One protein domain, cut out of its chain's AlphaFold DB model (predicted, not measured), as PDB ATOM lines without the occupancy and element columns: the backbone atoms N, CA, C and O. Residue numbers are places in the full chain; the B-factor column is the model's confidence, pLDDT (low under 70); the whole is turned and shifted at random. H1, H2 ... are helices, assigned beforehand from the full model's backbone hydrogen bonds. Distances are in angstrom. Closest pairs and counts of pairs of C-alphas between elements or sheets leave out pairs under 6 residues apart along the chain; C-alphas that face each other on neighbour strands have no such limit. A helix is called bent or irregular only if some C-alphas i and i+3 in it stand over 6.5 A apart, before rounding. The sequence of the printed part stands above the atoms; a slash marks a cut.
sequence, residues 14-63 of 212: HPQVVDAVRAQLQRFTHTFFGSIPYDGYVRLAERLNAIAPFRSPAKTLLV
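This is residues 14 to 63 of the 212 residues of the protein "Aminotransferase class III-fold pyridoxal phosphate-dependent enzyme" of Mesorhizobium sp. M2A.F.Ca.ET.043.05.1.1 (UniProt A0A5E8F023). Two helices stand well separated, joined by a wide looping link, in a loose, open and flat arrangement. H1 is at one side, with residues 14 to 20 sticking out free, while the stretch after H2 turns round and folds back past H2 toward the end where that helix begins. The printed part has 50 residues with two named helices, H1 then H2, and no named strand; the class is all helix, though under half of the residues are in named elements. The whole is loose, with a radius of gyration of the C-alphas of 13.3 A, and spans 38 by 30 by 15 A.

Look first at residues 14 to 20, of which 15 to 20 belong to H1, the helix of residues 15 to 25; this stretch stands free. Go on through residues 26 to 38, a long link of 13 residues, to H2, the helix of residues 39 to 51. H1 and H2 are apart, with no C-alpha of the one within 8 A of the other. In the backbones of H1 and H2, every O i to N i+4 pair is within hydrogen-bond range.

Find C-alpha 15 of Pro 15 at (-49.689, 65.644, 35.668); from there H1 runs 15.4 A to C-alpha 25 of Leu 25. Next find C-alpha 39 of Asp 39 at (-39.963, 48.379, 26.268), where H2 begins. It is the longer helix, with 13 residues, and ends 18.4 A away at C-alpha 51 of Ile 51, at (-53.330, 41.932, 37.189). Neither helix is bent.

The two C-alphas farthest apart are those of Gln 26 and Arg 55, at 38.5 A. The C-alphas of His 14 and Val 63, the first and last printed, are 22.3 A apart. Residues 52 to 63 form another long stretch with no named element. The printed part has no cut. The mean pLDDT of the printed part is 94.9, and no printed residue is under 70 in this model.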
ATOM      1  N   HIS A  14     -54.012  64.598  34.124       95.56
ATOM      2  CA  HIS A  14     -53.257  64.158  35.297       95.56
ATOM      3  C   HIS A  14     -51.747  64.399  35.078       95.56
ATOM      4  O   HIS A  14     -51.199  63.851  34.115       95.56
ATOM      5  N   PRO A  15     -51.052  65.173  35.940       96.00
ATOM      6  CA  PRO A  15     -49.689  65.644  35.668       96.00
ATOM      7  C   PRO A  15     -48.712  64.525  35.299       96.00
ATOM      8  O   PRO A  15     -48.031  64.608  34.282       96.00
ATOM      9  N   GLN A  16     -48.745  63.407  36.034       97.31
ATOM     10  CA  GLN A  16     -47.883  62.253  35.751       97.31
ATOM     11  C   GLN A  16     -48.119  61.638  34.360       97.31
ATOM     12  O   GLN A  16     -47.178  61.147  33.743       97.31
ATOM     13  N   VAL A  17     -49.360  61.659  33.855       96.50
ATOM     14  CA  VAL A  17     -49.684  61.143  32.515       96.50
ATOM     15  C   VAL A  17     -49.152  62.101  31.456       96.50
ATOM     16  O   VAL A  17     -48.511  61.670  30.501       96.50
ATOM     17  N   VAL A  18     -49.377  63.404  31.644       97.75
ATOM     18  CA  VAL A  18     -48.901  64.447  30.727       97.75
ATOM     19  C   VAL A  18     -47.378  64.422  30.614       97.75
ATOM     20  O   VAL A  18     -46.842  64.454  29.506       97.75
ATOM     21  N   ASP A  19     -46.681  64.317  31.742       98.12
ATOM     22  CA  ASP A  19     -45.221  64.294  31.774       98.12
ATOM     23  C   ASP A  19     -44.658  63.014  31.140       98.12
ATOM     24  O   ASP A  19     -43.722  63.094  30.342       98.12
ATOM     25  N   ALA A  20     -45.271  61.849  31.395       97.44
ATOM     26  CA  ALA A  20     -44.884  60.590  30.752       97.44
ATOM     27  C   ALA A  20     -45.060  60.634  29.223       97.44
ATOM     28  O   ALA A  20     -44.183  60.177  28.485       97.44
ATOM     29  N   VAL A  21     -46.159  61.225  28.737       97.38
ATOM     30  CA  VAL A  21     -46.393  61.429  27.299       97.38
ATOM     31  C   VAL A  21     -45.337  62.366  26.711       97.38
ATOM     32  O   VAL A  21     -44.705  62.010  25.718       97.38
ATOM     33  N   ARG A  22     -45.082  63.526  27.336       98.19
ATOM     34  CA  ARG A  22     -44.054  64.479  26.874       98.19
ATOM     35  C   ARG A  22     -42.670  63.833  26.780       98.19
ATOM     36  O   ARG A  22     -41.996  64.003  25.766       98.19
ATOM     37  N   ALA A  23     -42.275  63.069  27.794       98.00
ATOM     38  CA  ALA A  23     -40.990  62.376  27.817       98.00
ATOM     39  C   ALA A  23     -40.864  61.338  26.687       98.00
ATOM     40  O   ALA A  23     -39.813  61.228  26.058       98.00
ATOM     41  N   GLN A  24     -41.932  60.594  26.381       97.75
ATOM     42  CA  GLN A  24     -41.914  59.628  25.280       97.75
ATOM     43  C   GLN A  24     -41.833  60.318  23.907       97.75
ATOM     44  O   GLN A  24     -41.082  59.858  23.046       97.75
ATOM     45  N   LEU A  25     -42.530  61.444  23.716       97.75
ATOM     46  CA  LEU A  25     -42.503  62.215  22.464       97.75
ATOM     47  C   LEU A  25     -41.107  62.755  22.114       97.75
ATOM     48  O   LEU A  25     -40.792  62.884  20.936       97.75
ATOM     49  N   GLN A  26     -40.258  63.025  23.110       98.00
ATOM     50  CA  GLN A  26     -38.857  63.418  22.892       98.00
ATOM     51  C   GLN A  26     -37.977  62.273  22.363       98.00
ATOM     52  O   GLN A  26     -36.870  62.522  21.895       98.00
ATOM     53  N   ARG A  27     -38.448  61.020  22.440       96.50
ATOM     54  CA  ARG A  27     -37.734  59.831  21.955       96.50
ATOM     55  C   ARG A  27     -38.252  59.405  20.587       96.50
ATOM     56  O   ARG A  27     -37.479  59.315  19.642       96.50
ATOM     57  N   PHE A  28     -39.550  59.111  20.502       96.62
ATOM     58  CA  PHE A  28     -40.250  58.752  19.267       96.62
ATOM     59  C   PHE A  28     -41.767  58.726  19.489       96.62
ATOM     60  O   PHE A  28     -42.246  58.456  20.594       96.62
ATOM     61  N   THR A  29     -42.522  58.933  18.411       95.75
ATOM     62  CA  THR A  29     -43.991  58.868  18.410       95.75
ATOM     63  C   THR A  29     -44.513  57.466  18.090       95.75
ATOM     64  O   THR A  29     -45.408  56.976  18.773       95.75
ATOM     65  N   HIS A  30     -43.954  56.804  17.074       96.12
ATOM     66  CA  HIS A  30     -44.380  55.481  16.624       96.12
ATOM     67  C   HIS A  30     -43.261  54.777  15.851       96.12
ATOM     68  O   HIS A  30     -42.626  55.386  14.995       96.12
ATOM     69  N   THR A  31     -43.048  53.489  16.122       95.50
ATOM     70  CA  THR A  31     -42.041  52.664  15.426       95.50
ATOM     71  C   THR A  31     -42.620  51.399  14.799       95.50
ATOM     72  O   THR A  31     -41.862  50.605  14.255       95.50
ATOM     73  N   PHE A  32     -43.945  51.218  14.873       93.81
ATOM     74  CA  PHE A  32     -44.651  49.965  14.606       93.81
ATOM     75  C   PHE A  32     -44.039  48.778  15.372       93.81
ATOM     76  O   PHE A  32     -43.001  48.233  15.005       93.81
ATOM     77  N   PHE A  33     -44.710  48.342  16.444       94.38
ATOM     78  CA  PHE A  33     -44.158  47.355  17.383       94.38
ATOM     79  C   PHE A  33     -43.708  46.041  16.715       94.38
ATOM     80  O   PHE A  33     -42.739  45.438  17.162       94.38
ATOM     81  N   GLY A  34     -44.370  45.624  15.628       91.25
ATOM     82  CA  GLY A  34     -44.002  44.421  14.873       91.25
ATOM     83  C   GLY A  34     -42.690  44.525  14.087       91.25
ATOM     84  O   GLY A  34     -42.108  43.493  13.773       91.25
ATOM     85  N   SER A  35     -42.212  45.739  13.790       94.12
ATOM     86  CA  SER A  35     -40.911  45.960  13.140       94.12
ATOM     87  C   SER A  35     -39.839  46.323  14.157       94.12
ATOM     88  O   SER A  35     -38.773  45.714  14.174       94.12
ATOM     89  N   ILE A  36     -40.108  47.325  14.998       96.12
ATOM     90  CA  ILE A  36     -39.152  47.812  15.993       96.12
ATOM     91  C   ILE A  36     -39.861  47.823  17.352       96.12
ATOM     92  O   ILE A  36     -40.602  48.771  17.655       96.12
ATOM     93  N   PRO A  37     -39.667  46.770  18.168       94.75
ATOM     94  CA  PRO A  37     -40.281  46.677  19.481       94.75
ATOM     95  C   PRO A  37     -39.681  47.709  20.441       94.75
ATOM     96  O   PRO A  37     -38.557  48.180  20.272       94.75
ATOM     97  N   TYR A  38     -40.443  48.057  21.475       95.69
ATOM     98  CA  TYR A  38     -40.029  49.015  22.495       95.69
ATOM     99  C   TYR A  38     -40.540  48.609  23.877       95.69
ATOM    100  O   TYR A  38     -41.674  48.150  24.035       95.69
ATOM    101  N   ASP A  39     -39.720  48.852  24.901       95.56
ATOM    102  CA  ASP A  39     -39.963  48.379  26.268       95.56
ATOM    103  C   ASP A  39     -41.298  48.841  26.858       95.56
ATOM    104  O   ASP A  39     -41.878  48.159  27.695       95.56
ATOM    105  N   GLY A  40     -41.792  50.016  26.450       96.00
ATOM    106  CA  GLY A  40     -43.067  50.548  26.937       96.00
ATOM    107  C   GLY A  40     -44.243  49.607  26.667       96.00
ATOM    108  O   GLY A  40     -45.084  49.430  27.545       96.00
ATOM    109  N   TYR A  41     -44.264  48.965  25.495       97.12
ATOM    110  CA  TYR A  41     -45.273  47.968  25.141       97.12
ATOM    111  C   TYR A  41     -45.136  46.723  26.024       97.12
ATOM    112  O   TYR A  41     -46.113  46.284  26.623       97.12
ATOM    113  N   VAL A  42     -43.917  46.182  26.134       97.12
ATOM    114  CA  VAL A  42     -43.629  44.947  26.885       97.12
ATOM    115  C   VAL A  42     -43.973  45.119  28.361       97.12
ATOM    116  O   VAL A  42     -44.753  44.338  28.896       97.12
ATOM    117  N   ARG A  43     -43.509  46.201  28.994       97.75
ATOM    118  CA  ARG A  43     -43.810  46.489  30.402       97.75
ATOM    119  C   ARG A  43     -45.302  46.662  30.656       97.75
ATOM    120  O   ARG A  43     -45.792  46.264  31.708       97.75
ATOM    121  N   LEU A  44     -46.032  47.298  29.735       97.19
ATOM    122  CA  LEU A  44     -47.481  47.428  29.876       97.19
ATOM    123  C   LEU A  44     -48.159  46.059  29.762       97.19
ATOM    124  O   LEU A  44     -48.980  45.731  30.612       97.19
ATOM    125  N   ALA A  45     -47.776  45.247  28.776       97.50
ATOM    126  CA  ALA A  45     -48.288  43.891  28.611       97.50
ATOM    127  C   ALA A  45     -48.017  43.012  29.845       97.50
ATOM    128  O   ALA A  45     -48.927  42.353  30.334       97.50
ATOM    129  N   GLU A  46     -46.805  43.044  30.404       96.88
ATOM    130  CA  GLU A  46     -46.450  42.315  31.630       96.88
ATOM    131  C   GLU A  46     -47.293  42.761  32.827       96.88
ATOM    132  O   GLU A  46     -47.814  41.925  33.565       96.88
ATOM    133  N   ARG A  47     -47.486  44.076  32.998       96.06
ATOM    134  CA  ARG A  47     -48.332  44.617  34.070       96.06
ATOM    135  C   ARG A  47     -49.790  44.210  33.911       96.06
ATOM    136  O   ARG A  47     -50.428  43.924  34.916       96.06
ATOM    137  N   LEU A  48     -50.307  44.185  32.684       95.19
ATOM    138  CA  LEU A  48     -51.670  43.735  32.399       95.19
ATOM    139  C   LEU A  48     -51.828  42.239  32.680       95.19
ATOM    140  O   LEU A  48     -52.769  41.851  33.363       95.19
ATOM    141  N   ASN A  49     -50.870  41.416  32.250       95.19
ATOM    142  CA  ASN A  49     -50.872  39.982  32.540       95.19
ATOM    143  C   ASN A  49     -50.838  39.705  34.052       95.19
ATOM    144  O   ASN A  49     -51.513  38.793  34.515       95.19
ATOM    145  N   ALA A  50     -50.077  40.492  34.820       92.69
ATOM    146  CA  ALA A  50     -49.935  40.318  36.265       92.69
ATOM    147  C   ALA A  50     -51.200  40.670  37.069       92.69
ATOM    148  O   ALA A  50     -51.362  40.179  38.183       92.69
ATOM    149  N   ILE A  51     -52.073  41.531  36.534       90.81
ATOM    150  CA  ILE A  51     -53.330  41.932  37.189       90.81
ATOM    151  C   ILE A  51     -54.566  41.248  36.596       90.81
ATOM    152  O   ILE A  51     -55.673  41.474  37.085       90.81
ATOM    153  N   ALA A  52     -54.399  40.462  35.532       88.75
ATOM    154  CA  ALA A  52     -55.495  39.741  34.908       88.75
ATOM    155  C   ALA A  52     -56.079  38.703  35.888       88.75
ATOM    156  O   ALA A  52     -55.323  38.060  36.616       88.75
ATOM    157  N   PRO A  53     -57.405  38.484  35.900       84.00
ATOM    158  CA  PRO A  53     -58.076  37.611  36.870       84.00
ATOM    159  C   PRO A  53     -57.895  36.102  36.585       84.00
ATOM    160  O   PRO A  53     -58.651  35.274  37.095       84.00
ATOM    161  N   PHE A  54     -56.908  35.719  35.769       83.50
ATOM    162  CA  PHE A  54     -56.689  34.342  35.325       83.50
ATOM    163  C   PHE A  54     -55.652  33.629  36.199       83.50
ATOM    164  O   PHE A  54     -54.641  34.217  36.579       83.50
ATOM    165  N   ARG A  55     -55.867  32.336  36.486       82.00
ATOM    166  CA  ARG A  55     -54.858  31.502  37.171       82.00
ATOM    167  C   ARG A  55     -53.762  31.022  36.221       82.00
ATOM    168  O   ARG A  55     -52.628  30.795  36.635       82.00
ATOM    169  N   SER A  56     -54.122  30.851  34.953       86.44
ATOM    170  CA  SER A  56     -53.221  30.431  33.884       86.44
ATOM    171  C   SER A  56     -52.371  31.599  33.364       86.44
ATOM    172  O   SER A  56     -52.785  32.755  33.475       86.44
ATOM    173  N   PRO A  57     -51.200  31.332  32.749       92.19
ATOM    174  CA  PRO A  57     -50.377  32.379  32.152       92.19
ATOM    175  C   PRO A  57     -51.153  33.213  31.126       92.19
ATOM    176  O   PRO A  57     -51.646  32.689  30.127       92.19
ATOM    177  N   ALA A  58     -51.219  34.523  31.354       93.81
ATOM    178  CA  ALA A  58     -51.865  35.465  30.449       93.81
ATOM    179  C   ALA A  58     -50.879  36.028  29.413       93.81
ATOM    180  O   ALA A  58     -49.672  36.137  29.652       93.81
ATOM    181  N   LYS A  59     -51.411  36.422  28.254       95.69
ATOM    182  CA  LYS A  59     -50.706  37.203  27.234       95.69
ATOM    183  C   LYS A  59     -51.574  38.381  26.819       95.69
ATOM    184  O   LYS A  59     -52.797  38.281  26.824       95.69
ATOM    185  N   THR A  60     -50.929  39.467  26.403       97.00
ATOM    186  CA  THR A  60     -51.599  40.716  26.039       97.00
ATOM    187  C   THR A  60     -51.276  41.111  24.602       97.00
ATOM    188  O   THR A  60     -50.116  41.115  24.188       97.00
ATOM    189  N   LEU A  61     -52.315  41.508  23.868       97.12
ATOM    190  CA  LEU A  61     -52.233  42.245  22.611       97.12
ATOM    191  C   LEU A  61     -52.725  43.673  22.871       97.12
ATOM    192  O   LEU A  61     -53.809  43.848  23.422       97.12
ATOM    193  N   LEU A  62     -51.951  44.684  22.473       97.69
ATOM    194  CA  LEU A  62     -52.347  46.085  22.592       97.69
ATOM    195  C   LEU A  62     -52.818  46.606  21.235       97.69
ATOM    196  O   LEU A  62     -52.135  46.463  20.222       97.69
ATOM    197  N   VAL A  63     -53.987  47.234  21.251       97.50
ATOM    198  CA  VAL A  63     -54.631  47.895  20.111       97.50
ATOM    199  C   VAL A  63     -55.118  49.278  20.544       97.50
ATOM    200  O   VAL A  63     -54.921  49.675  21.694       97.50
TER     201      VAL A  63